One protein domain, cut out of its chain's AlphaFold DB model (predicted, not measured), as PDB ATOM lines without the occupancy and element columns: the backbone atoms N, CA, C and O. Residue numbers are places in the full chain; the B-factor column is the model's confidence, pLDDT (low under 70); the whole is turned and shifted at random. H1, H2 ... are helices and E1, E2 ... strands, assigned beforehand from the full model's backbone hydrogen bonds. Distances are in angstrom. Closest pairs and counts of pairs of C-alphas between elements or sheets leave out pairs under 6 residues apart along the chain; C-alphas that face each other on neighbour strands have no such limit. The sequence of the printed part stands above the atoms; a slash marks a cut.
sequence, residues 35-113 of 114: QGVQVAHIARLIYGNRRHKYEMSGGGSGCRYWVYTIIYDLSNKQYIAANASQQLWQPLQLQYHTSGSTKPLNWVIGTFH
ATOM      1  N   GLN A  35      29.223 -27.055 -41.942       96.75
ATOM      2  CA  GLN A  35      28.846 -26.121 -40.884       96.75
ATOM      3  C   GLN A  35      27.378 -26.314 -40.467       96.75
ATOM      4  O   GLN A  35      26.484 -26.396 -41.306       96.75
ATOM      5  N   GLY A  36      27.128 -26.380 -39.157       96.19
ATOM      6  CA  GLY A  36      25.780 -26.541 -38.601       96.19
ATOM      7  C   GLY A  36      25.227 -27.973 -38.638       96.19
ATOM      8  O   GLY A  36      24.134 -28.213 -38.118       96.19
ATOM      9  N   VAL A  37      25.963 -28.945 -39.190       97.19
ATOM     10  CA  VAL A  37      25.615 -30.365 -39.050       97.19
ATOM     11  C   VAL A  37      25.765 -30.774 -37.583       97.19
ATOM     12  O   VAL A  37      26.753 -30.468 -36.927       97.19
ATOM     13  N   GLN A  38      24.759 -31.476 -37.066       96.31
ATOM     14  CA  GLN A  38      24.695 -31.947 -35.686       96.31
ATOM     15  C   GLN A  38      24.484 -33.458 -35.685       96.31
ATOM     16  O   GLN A  38      23.923 -34.011 -36.636       96.31
ATOM     17  N   VAL A  39      24.825 -34.117 -34.576       95.12
ATOM     18  CA  VAL A  39      24.573 -35.555 -34.380       95.12
ATOM     19  C   VAL A  39      23.099 -35.901 -34.621       95.12
ATOM     20  O   VAL A  39      22.801 -36.895 -35.277       95.12
ATOM     21  N   ALA A  40      22.163 -35.036 -34.211       97.00
ATOM     22  CA  ALA A  40      20.733 -35.229 -34.455       97.00
ATOM     23  C   ALA A  40      20.365 -35.292 -35.954       97.00
ATOM     24  O   ALA A  40      19.471 -36.048 -36.335       97.00
ATOM     25  N   HIS A  41      21.053 -34.536 -36.818       97.88
ATOM     26  CA  HIS A  41      20.844 -34.590 -38.271       97.88
ATOM     27  C   HIS A  41      21.286 -35.939 -38.846       97.88
ATOM     28  O   HIS A  41      20.571 -36.525 -39.662       97.88
ATOM     29  N   ILE A  42      22.426 -36.451 -38.378       97.31
ATOM     30  CA  ILE A  42      22.958 -37.760 -38.771       97.31
ATOM     31  C   ILE A  42      22.042 -38.877 -38.258       97.31
ATOM     32  O   ILE A  42      21.678 -39.772 -39.019       97.31
ATOM     33  N   ALA A  43      21.591 -38.798 -37.005       97.12
ATOM     34  CA  ALA A  43      20.688 -39.783 -36.424       97.12
ATOM     35  C   ALA A  43      19.371 -39.880 -37.199       97.12
ATOM     36  O   ALA A  43      18.972 -40.972 -37.604       97.12
ATOM     37  N   ARG A  44      18.728 -38.741 -37.492       97.81
ATOM     38  CA  ARG A  44      17.503 -38.712 -38.309       97.81
ATOM     39  C   ARG A  44      17.716 -39.321 -39.693       97.81
ATOM     40  O   ARG A  44      16.839 -40.035 -40.162       97.81
ATOM     41  N   LEU A  45      18.868 -39.078 -40.322       97.88
ATOM     42  CA  LEU A  45      19.206 -39.674 -41.615       97.88
ATOM     43  C   LEU A  45      19.322 -41.202 -41.518       97.88
ATOM     44  O   LEU A  45      18.695 -41.917 -42.293       97.88
ATOM     45  N   ILE A  46      20.063 -41.705 -40.529       96.75
ATOM     46  CA  ILE A  46      20.271 -43.142 -40.305       96.75
ATOM     47  C   ILE A  46      18.956 -43.864 -39.987       96.75
ATOM     48  O   ILE A  46      18.695 -44.945 -40.525       96.75
ATOM     49  N   TYR A  47      18.114 -43.284 -39.129       96.31
ATOM     50  CA  TYR A  47      16.817 -43.869 -38.787       96.31
ATOM     51  C   TYR A  47      15.816 -43.759 -39.938       96.31
ATOM     52  O   TYR A  47      15.164 -44.754 -40.256       96.31
ATOM     53  N   GLY A  48      15.752 -42.605 -40.608       96.56
ATOM     54  CA  GLY A  48      14.874 -42.372 -41.757       96.56
ATOM     55  C   GLY A  48      15.181 -43.296 -42.935       96.56
ATOM     56  O   GLY A  48      14.265 -43.856 -43.526       96.56
ATOM     57  N   ASN A  49      16.464 -43.553 -43.201       96.44
ATOM     58  CA  ASN A  49      16.908 -44.506 -44.224       96.44
ATOM     59  C   ASN A  49      16.946 -45.960 -43.724       96.44
ATOM     60  O   ASN A  49      17.422 -46.847 -44.433       96.44
ATOM     61  N   ARG A  50      16.504 -46.217 -42.484       94.06
ATOM     62  CA  ARG A  50      16.492 -47.544 -41.846       94.06
ATOM     63  C   ARG A  50      17.855 -48.239 -41.804       94.06
ATOM     64  O   ARG A  50      17.928 -49.456 -41.676       94.06
ATOM     65  N   ARG A  51      18.961 -47.486 -41.837       94.69
ATOM     66  CA  ARG A  51      20.320 -48.061 -41.822       94.69
ATOM     67  C   ARG A  51      20.644 -48.789 -40.521       94.69
ATOM     68  O   ARG A  51      21.543 -49.616 -40.504       94.69
ATOM     69  N   HIS A  52      19.906 -48.497 -39.452       92.81
ATOM     70  CA  HIS A  52      19.956 -49.216 -38.180       92.81
ATOM     71  C   HIS A  52      19.389 -50.648 -38.256       92.81
ATOM     72  O   HIS A  52      19.688 -51.443 -37.380       92.81
ATOM     73  N   LYS A  53      18.604 -50.989 -39.290       92.06
ATOM     74  CA  LYS A  53      18.038 -52.334 -39.516       92.06
ATOM     75  C   LYS A  53      18.881 -53.181 -40.470       92.06
ATOM     76  O   LYS A  53      18.349 -53.996 -41.218       92.06
ATOM     77  N   TYR A  54      20.178 -52.907 -40.524       91.19
ATOM     78  CA  TYR A  54      21.087 -53.661 -41.365       91.19
ATOM     79  C   TYR A  54      21.486 -54.952 -40.661       91.19
ATOM     80  O   TYR A  54      21.969 -54.931 -39.531       91.19
ATOM     81  N   GLU A  55      21.285 -56.066 -41.346       89.44
ATOM     82  CA  GLU A  55      21.728 -57.382 -40.917       89.44
ATOM     83  C   GLU A  55      23.075 -57.683 -41.576       89.44
ATOM     84  O   GLU A  55      23.211 -57.631 -42.802       89.44
ATOM     85  N   MET A  56      24.095 -57.949 -40.764       84.81
ATOM     86  CA  MET A  56      25.442 -58.210 -41.254       84.81
ATOM     87  C   MET A  56      25.509 -59.561 -41.964       84.81
ATOM     88  O   MET A  56      25.027 -60.573 -41.471       84.81
ATOM     89  N   SER A  57      26.190 -59.605 -43.104       80.12
ATOM     90  CA  SER A  57      26.511 -60.872 -43.755       80.12
ATOM     91  C   SER A  57      27.460 -61.713 -42.890       80.12
ATOM     92  O   SER A  57      28.444 -61.187 -42.354       80.12
ATOM     93  N   GLY A  58      27.239 -63.030 -42.837       66.19
ATOM     94  CA  GLY A  58      28.209 -63.969 -42.266       66.19
ATOM     95  C   GLY A  58      29.592 -63.830 -42.924       66.19
ATOM     96  O   GLY A  58      29.692 -63.541 -44.115       66.19
ATOM     97  N   GLY A  59      30.669 -63.997 -42.148       65.88
ATOM     98  CA  GLY A  59      32.052 -63.899 -42.652       65.88
ATOM     99  C   GLY A  59      32.796 -62.591 -42.337       65.88
ATOM    100  O   GLY A  59      33.917 -62.404 -42.798       65.88
ATOM    101  N   GLY A  60      32.216 -61.693 -41.531       63.25
ATOM    102  CA  GLY A  60      32.963 -60.623 -40.845       63.25
ATOM    103  C   GLY A  60      33.276 -59.354 -41.651       63.25
ATOM    104  O   GLY A  60      33.947 -58.467 -41.128       63.25
ATOM    105  N   SER A  61      32.793 -59.215 -42.891       69.12
ATOM    106  CA  SER A  61      33.030 -58.020 -43.726       69.12
ATOM    107  C   SER A  61      31.802 -57.124 -43.941       69.12
ATOM    108  O   SER A  61      31.950 -56.001 -44.433       69.12
ATOM    109  N   GLY A  62      30.611 -57.549 -43.501       80.50
ATOM    110  CA  GLY A  62      29.364 -56.788 -43.653       80.50
ATOM    111  C   GLY A  62      29.384 -55.409 -42.985       80.50
ATOM    112  O   GLY A  62      28.732 -54.480 -43.464       80.50
ATOM    113  N   CYS A  63      30.186 -55.237 -41.931       85.00
ATOM    114  CA  CYS A  63      30.377 -53.954 -41.253       85.00
ATOM    115  C   CYS A  63      31.019 -52.887 -42.157       85.00
ATOM    116  O   CYS A  63      30.686 -51.708 -42.046       85.00
ATOM    117  N   ARG A  64      31.890 -53.280 -43.095       90.38
ATOM    118  CA  ARG A  64      32.579 -52.348 -44.002       90.38
ATOM    119  C   ARG A  64      31.624 -51.760 -45.031       90.38
ATOM    120  O   ARG A  64      31.649 -50.557 -45.276       90.38
ATOM    121  N   TYR A  65      30.740 -52.599 -45.572       90.50
ATOM    122  CA  TYR A  65      29.690 -52.144 -46.478       90.50
ATOM    123  C   TYR A  65      28.693 -51.212 -45.774       90.50
ATOM    124  O   TYR A  65      28.264 -50.205 -46.342       90.50
ATOM    125  N   TRP A  66      28.380 -51.485 -44.502       92.62
ATOM    126  CA  TRP A  66      27.575 -50.570 -43.696       92.62
ATOM    127  C   TRP A  66      28.247 -49.200 -43.543       92.62
ATOM    128  O   TRP A  66      27.607 -48.182 -43.796       92.62
ATOM    129  N   VAL A  67      29.547 -49.159 -43.214       93.62
ATOM    130  CA  VAL A  67      30.320 -47.902 -43.134       93.62
ATOM    131  C   VAL A  67      30.285 -47.147 -44.461       93.62
ATOM    132  O   VAL A  67      29.965 -45.958 -44.466       93.62
ATOM    133  N   TYR A  68      30.536 -47.829 -45.584       94.81
ATOM    134  CA  TYR A  68      30.421 -47.226 -46.914       94.81
ATOM    135  C   TYR A  68      29.038 -46.595 -47.133       94.81
ATOM    136  O   TYR A  68      28.946 -45.447 -47.565       94.81
ATOM    137  N   THR A  69      27.969 -47.313 -46.775       95.56
ATOM    138  CA  THR A  69      26.588 -46.838 -46.931       95.56
ATOM    139  C   THR A  69      26.318 -45.579 -46.103       95.56
ATOM    140  O   THR A  69      25.690 -44.645 -46.599       95.56
ATOM    141  N   ILE A  70      26.817 -45.511 -44.863       96.75
ATOM    142  CA  ILE A  70      26.678 -44.307 -44.030       96.75
ATOM    143  C   ILE A  70      27.410 -43.122 -44.658       96.75
ATOM    144  O   ILE A  70      26.825 -42.048 -44.784       96.75
ATOM    145  N   ILE A  71      28.657 -43.304 -45.098       97.75
ATOM    146  CA  ILE A  71      29.419 -42.231 -45.753       97.75
ATOM    147  C   ILE A  71      28.725 -41.782 -47.044       97.75
ATOM    148  O   ILE A  71      28.640 -40.586 -47.304       97.75
ATOM    149  N   TYR A  72      28.180 -42.715 -47.825       97.62
ATOM    150  CA  TYR A  72      27.405 -42.411 -49.024       97.62
ATOM    151  C   TYR A  72      26.170 -41.546 -48.721       97.62
ATOM    152  O   TYR A  72      25.976 -40.509 -49.358       97.62
ATOM    153  N   ASP A  73      25.378 -41.916 -47.711       98.06
ATOM    154  CA  ASP A  73      24.207 -41.142 -47.288       98.06
ATOM    155  C   ASP A  73      24.604 -39.726 -46.817       98.06
ATOM    156  O   ASP A  73      23.942 -38.745 -47.168       98.06
ATOM    157  N   LEU A  74      25.705 -39.605 -46.064       98.12
ATOM    158  CA  LEU A  74      26.234 -38.322 -45.588       98.12
ATOM    159  C   LEU A  74      26.738 -37.436 -46.733       98.12
ATOM    160  O   LEU A  74      26.430 -36.241 -46.755       98.12
ATOM    161  N   SER A  75      27.472 -38.005 -47.694       97.75
ATOM    162  CA  SER A  75      27.923 -37.299 -48.899       97.75
ATOM    163  C   SER A  75      26.742 -36.801 -49.732       97.75
ATOM    164  O   SER A  75      26.731 -35.644 -50.144       97.75
ATOM    165  N   ASN A  76      25.712 -37.632 -49.925       97.56
ATOM    166  CA  ASN A  76      24.510 -37.261 -50.680       97.56
ATOM    167  C   ASN A  76      23.692 -36.152 -50.010       97.56
ATOM    168  O   ASN A  76      23.026 -35.376 -50.693       97.56
ATOM    169  N   LYS A  77      23.723 -36.072 -48.676       97.56
ATOM    170  CA  LYS A  77      23.122 -34.965 -47.917       97.56
ATOM    171  C   LYS A  77      24.045 -33.759 -47.772       97.56
ATOM    172  O   LYS A  77      23.652 -32.791 -47.128       97.56
ATOM    173  N   GLN A  78      25.243 -33.811 -48.356       97.25
ATOM    174  CA  GLN A  78      26.267 -32.771 -48.254       97.25
ATOM    175  C   GLN A  78      26.641 -32.454 -46.795       97.25
ATOM    176  O   GLN A  78      27.047 -31.341 -46.473       97.25
ATOM    177  N   TYR A  79      26.504 -33.438 -45.898       98.31
ATOM    178  CA  TYR A  79      26.940 -33.313 -44.504       98.31
ATOM    179  C   TYR A  79      28.459 -33.449 -44.375       98.31
ATOM    180  O   TYR A  79      29.030 -32.997 -43.389       98.31
ATOM    181  N   ILE A  80      29.094 -34.061 -45.373       97.75
ATOM    182  CA  ILE A  80      30.541 -34.163 -45.580       97.75
ATOM    183  C   ILE A  80      30.837 -33.953 -47.074       97.75
ATOM    184  O   ILE A  80      29.916 -33.771 -47.875       97.75
ATOM    185  N   ALA A  81      32.112 -34.014 -47.468       96.88
ATOM    186  CA  ALA A  81      32.522 -33.904 -48.867       96.88
ATOM    187  C   ALA A  81      31.754 -34.881 -49.786       96.88
ATOM    188  O   ALA A  81      31.602 -36.070 -49.485       96.88
ATOM    189  N   ALA A  82      31.300 -34.385 -50.940       95.94
ATOM    190  CA  ALA A  82      30.474 -35.151 -51.880       95.94
ATOM    191  C   ALA A  82      31.195 -36.385 -52.456       95.94
ATOM    192  O   ALA A  82      30.556 -37.373 -52.804       95.94
ATOM    193  N   ASN A  83      32.529 -36.354 -52.512       95.56
ATOM    194  CA  ASN A  83      33.360 -37.456 -52.993       95.56
ATOM    195  C   ASN A  83      33.861 -38.395 -51.877       95.56
ATOM    196  O   ASN A  83      34.641 -39.301 -52.167       95.56
ATOM    197  N   ALA A  84      33.451 -38.220 -50.614       96.88
ATOM    198  CA  ALA A  84      33.978 -39.019 -49.498       96.88
ATOM    199  C   ALA A  84      33.732 -40.529 -49.676       96.88
ATOM    200  O   ALA A  84      34.633 -41.342 -49.474       96.88
ATOM    201  N   SER A  85      32.541 -40.917 -50.136       95.62
ATOM    202  CA  SER A  85      32.222 -42.328 -50.412       95.62
ATOM    203  C   SER A  85      33.066 -42.919 -51.549       95.62
ATOM    204  O   SER A  85      33.454 -44.084 -51.488       95.62
ATOM    205  N   GLN A  86      33.411 -42.111 -52.555       95.94
ATOM    206  CA  GLN A  86      34.264 -42.517 -53.678       95.94
ATOM    207  C   GLN A  86      35.701 -42.767 -53.210       95.94
ATOM    208  O   GLN A  86      36.307 -43.760 -53.606       95.94
ATOM    209  N   GLN A  87      36.215 -41.918 -52.313       96.31
ATOM    210  CA  GLN A  87      37.537 -42.096 -51.703       96.31
ATOM    211  C   GLN A  87      37.633 -43.388 -50.882       96.31
ATOM    212  O   GLN A  87      38.703 -43.983 -50.805       96.31
ATOM    213  N   LEU A  88      36.522 -43.840 -50.289       94.88
ATOM    214  CA  LEU A  88      36.487 -45.027 -49.435       94.88
ATOM    215  C   LEU A  88      36.138 -46.333 -50.153       94.88
ATOM    216  O   LEU A  88      36.357 -47.396 -49.574       94.88
ATOM    217  N   TRP A  89      35.648 -46.291 -51.396       92.69
ATOM    218  CA  TRP A  89      35.211 -47.493 -52.117       92.69
ATOM    219  C   TRP A  89      36.296 -48.573 -52.191       92.69
ATOM    220  O   TRP A  89      36.066 -49.716 -51.801       92.69
ATOM    221  N   GLN A  90      37.483 -48.215 -52.683       93.31
ATOM    222  CA  GLN A  90      38.590 -49.160 -52.820       93.31
ATOM    223  C   GLN A  90      39.249 -49.485 -51.468       93.31
ATOM    224  O   GLN A  90      39.403 -50.671 -51.179       93.31
ATOM    225  N   PRO A  91      39.588 -48.509 -50.599       93.12
ATOM    226  CA  PRO A  91      40.221 -48.799 -49.311       93.12
ATOM    227  C   PRO A  91      39.460 -49.761 -48.399       93.12
ATOM    228  O   PRO A  91      40.045 -50.649 -47.777       93.12
ATOM    229  N   LEU A  92      38.135 -49.635 -48.338       92.06
ATOM    230  CA  LEU A  92      37.304 -50.503 -47.507       92.06
ATOM    231  C   LEU A  92      37.275 -51.962 -48.013       92.06
ATOM    232  O   LEU A  92      36.928 -52.860 -47.246       92.06
ATOM    233  N   GLN A  93      37.714 -52.221 -49.247       92.38
ATOM    234  CA  GLN A  93      37.853 -53.561 -49.833       92.38
ATOM    235  C   GLN A  93      39.279 -54.121 -49.718       92.38
ATOM    236  O   GLN A  93      39.633 -55.071 -50.415       92.38
ATOM    237  N   LEU A  94      40.123 -53.545 -48.857       91.88
ATOM    238  CA  LEU A  94      41.492 -54.009 -48.630       91.88
ATOM    239  C   LEU A  94      41.693 -54.497 -47.193       91.88
ATOM    240  O   LEU A  94      41.226 -53.905 -46.217       91.88
ATOM    241  N   GLN A  95      42.428 -55.592 -47.049       90.69
ATOM    242  CA  GLN A  95      43.048 -56.003 -45.798       90.69
ATOM    243  C   GLN A  95      44.477 -55.457 -45.767       90.69
ATOM    244  O   GLN A  95      45.288 -55.792 -46.628       90.69
ATOM    245  N   TYR A  96      44.769 -54.618 -44.778       91.62
ATOM    246  CA  TYR A  96      46.069 -53.976 -44.602       91.62
ATOM    247  C   TYR A  96      46.960 -54.795 -43.666       91.62
ATOM    248  O   TYR A  96      46.491 -55.305 -42.647       91.62
ATOM    249  N   HIS A  97      48.247 -54.886 -43.994       90.69
ATOM    250  CA  HIS A  97      49.279 -55.455 -43.131       90.69
ATOM    251  C   HIS A  97      50.287 -54.384 -42.699       90.69
ATOM    252  O   HIS A  97      50.557 -53.431 -43.428       90.69
ATOM    253  N   THR A  98      50.895 -54.571 -41.527       87.62
ATOM    254  CA  THR A  98      51.945 -53.689 -40.979       87.62
ATOM    255  C   THR A  98      53.204 -53.633 -41.843       87.62
ATOM    256  O   THR A  98      53.946 -52.663 -41.776       87.62
ATOM    257  N   SER A  99      53.426 -54.637 -42.694       89.44
ATOM    258  CA  SER A  99      54.491 -54.648 -43.702       89.44
ATOM    259  C   SER A  99      54.216 -53.738 -44.906       89.44
ATOM    260  O   SER A  99      55.028 -53.691 -45.825       89.44
ATOM    261  N   GLY A 100      53.061 -53.067 -44.951       84.19
ATOM    262  CA  GLY A 100      52.629 -52.233 -46.075       84.19
ATOM    263  C   GLY A 100      51.977 -53.009 -47.223       84.19
ATOM    264  O   GLY A 100      51.483 -52.397 -48.168       84.19
ATOM    265  N   SER A 101      51.922 -54.345 -47.158       89.94
ATOM    266  CA  SER A 101      51.192 -55.134 -48.151       89.94
ATOM    267  C   SER A 101      49.680 -55.037 -47.934       89.94
ATOM    268  O   SER A 101      49.186 -54.917 -46.809       89.94
ATOM    269  N   THR A 102      48.931 -55.106 -49.034       92.62
ATOM    270  CA  THR A 102      47.470 -55.176 -49.008       92.62
ATOM    271  C   THR A 102      46.997 -56.436 -49.710       92.62
ATOM    272  O   THR A 102      47.638 -56.932 -50.639       92.62
ATOM    273  N   LYS A 103      45.876 -56.978 -49.243       92.25
ATOM    274  CA  LYS A 103      45.178 -58.082 -49.902       92.25
ATOM    275  C   LYS A 103      43.748 -57.653 -50.203       92.25
ATOM    276  O   LYS A 103      43.127 -57.047 -49.328       92.25
ATOM    277  N   PRO A 104      43.207 -57.955 -51.393       90.81
ATOM    278  CA  PRO A 104      41.795 -57.750 -51.657       90.81
ATOM    279  C   PRO A 104      40.950 -58.511 -50.638       90.81
ATOM    280  O   PRO A 104      41.134 -59.707 -50.416       90.81
ATOM    281  N   LEU A 105      40.024 -57.792 -50.026       84.75
ATOM    282  CA  LEU A 105      39.001 -58.312 -49.143       84.75
ATOM    283  C   LEU A 105      37.678 -57.770 -49.667       84.75
ATOM    284  O   LEU A 105      37.187 -56.739 -49.205       84.75
ATOM    285  N   ASN A 106      37.132 -58.449 -50.674       79.31
ATOM    286  CA  ASN A 106      35.800 -58.138 -51.176       79.31
ATOM    287  C   ASN A 106      34.835 -58.172 -49.985       79.31
ATOM    288  O   ASN A 106      34.756 -59.182 -49.276       79.31
ATOM    289  N   TRP A 107      34.146 -57.062 -49.716       79.56
ATOM    290  CA  TRP A 107      33.126 -57.079 -48.678       79.56
ATOM    291  C   TRP A 107      31.965 -57.956 -49.138       79.56
ATOM    292  O   TRP A 107      31.667 -58.067 -50.329       79.56
ATOM    293  N   VAL A 108      31.293 -58.571 -48.178       82.69
ATOM    294  CA  VAL A 108      30.015 -59.224 -48.415       82.69
ATOM    295  C   VAL A 108      28.936 -58.234 -48.001       82.69
ATOM    296  O   VAL A 108      29.028 -57.581 -46.961       82.69
ATOM    297  N   ILE A 109      27.955 -58.056 -48.876       86.69
ATOM    298  CA  ILE A 109      26.835 -57.152 -48.642       86.69
ATOM    299  C   ILE A 109      25.833 -57.881 -47.744       86.69
ATOM    300  O   ILE A 109      25.441 -59.008 -48.037       86.69
ATOM    301  N   GLY A 110      25.458 -57.249 -46.634       85.69
ATOM    302  CA  GLY A 110      24.367 -57.691 -45.773       85.69
ATOM    303  C   GLY A 110      23.000 -57.233 -46.286       85.69
ATOM    304  O   GLY A 110      22.880 -56.672 -47.376       85.69
ATOM    305  N   THR A 111      21.965 -57.426 -45.477       89.38
ATOM    306  CA  THR A 111      20.580 -57.151 -45.882       89.38
ATOM    307  C   THR A 111      20.056 -55.902 -45.185       89.38
ATOM    308  O   THR A 111      20.156 -55.767 -43.968       89.38
ATOM    309  N   PHE A 112      19.471 -54.974 -45.946       88.31
ATOM    310  CA  PHE A 112      18.699 -53.864 -45.385       88.31
ATOM    311  C   PHE A 112      17.223 -54.242 -45.322       88.31
ATOM    312  O   PHE A 112      16.624 -54.560 -46.349       88.31
ATOM    313  N   HIS A 113      16.634 -54.153 -44.131       86.19
ATOM    314  CA  HIS A 113      15.228 -54.496 -43.927       86.19
ATOM    315  C   HIS A 113      14.290 -53.287 -44.041       86.19
ATOM    316  O   HIS A 113      14.533 -52.210 -43.473       86.19
TER     317      HIS A 113
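What this domain is: This is residues 35 to 113 of the 114 residues of an uncharacterized protein of Emmonsia crescens UAMH 3008 (UniProt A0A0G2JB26). The longest helix, H2, lies in the middle, and the short helix H3 folds back beside it as a helical hairpin; H1 stands at one end of the long axis, and a small two-stranded hairpin, E1 with E2, sticks out at the other. Two stretches with no named element, residues 49 to 61 and residues 105 to 113, run past the end of H2 where it begins, and a short antiparallel pairing of residues 54 to 55 with 111 to 112 ties them together. The printed part has 79 residues, with three named helices and two named strands in the order H1, H2, H3, E1, E2. The sheet has the order E1 - E2, antiparallel; the class is mostly helix, though under half of the residues are in named elements. The whole is only just loose, close to compact, with a radius of gyration of the C-alphas of 14.1 A and spans of 40 by 29 by 17 A.

Where its parts are: H1 holds residues 39 to 48 and is 14.0 A from first to last C-alpha, beginning at C-alpha 39 (24.573, -35.555, -34.380). H2 holds residues 62 to 76 and is 21.3 A long, from C-alpha 62 at (29.364, -56.788, -43.653). H3, residues 84 to 89, is 9.0 A long. E1 holds residues 94 to 96 and E2 residues 102 to 104; E2 ends at C-alpha 104 (41.795, -57.750, -51.657).

How they stand to each other: H1 and H2 only just touch, with 3 pairs of C-alphas within 8 A; the closest are those of Ile 46 and Ile 70, 7.5 A apart, and H2 touches H1 with residues 70 to 74 alone. They run opposite ways at a steep tilt of 69.6 degrees, only just short of about perpendicular. H2 and H3 form a helical hairpin and touch, their closest C-alphas being those of Tyr 72 and Ser 85 at 5.0 A; they run opposite ways at a shallow tilt of 28 degrees. In each of the three helices every O i to N i+4 pair is within hydrogen-bond range. E1 and E2 form an antiparallel hairpin with 153 degrees between their directions; N 95 and O 103 are 2.8 A apart and N 103 and O 95 2.9 A, both within hydrogen-bond range. H1 is apart from H3, and H2 is apart from E1 and E2.

The domain as a whole: The two C-alphas farthest apart are those of Gly 48 and Ser 99, at 41.5 A. The printed part has no cut. The link from H1 to H2, 13 residues, is long; that from H2 to H3 is short, and those from H3 to E1 and from E1 to E2 are tight. The mean pLDDT of the printed part is 91.4, and residues 58 to 61 are under 70.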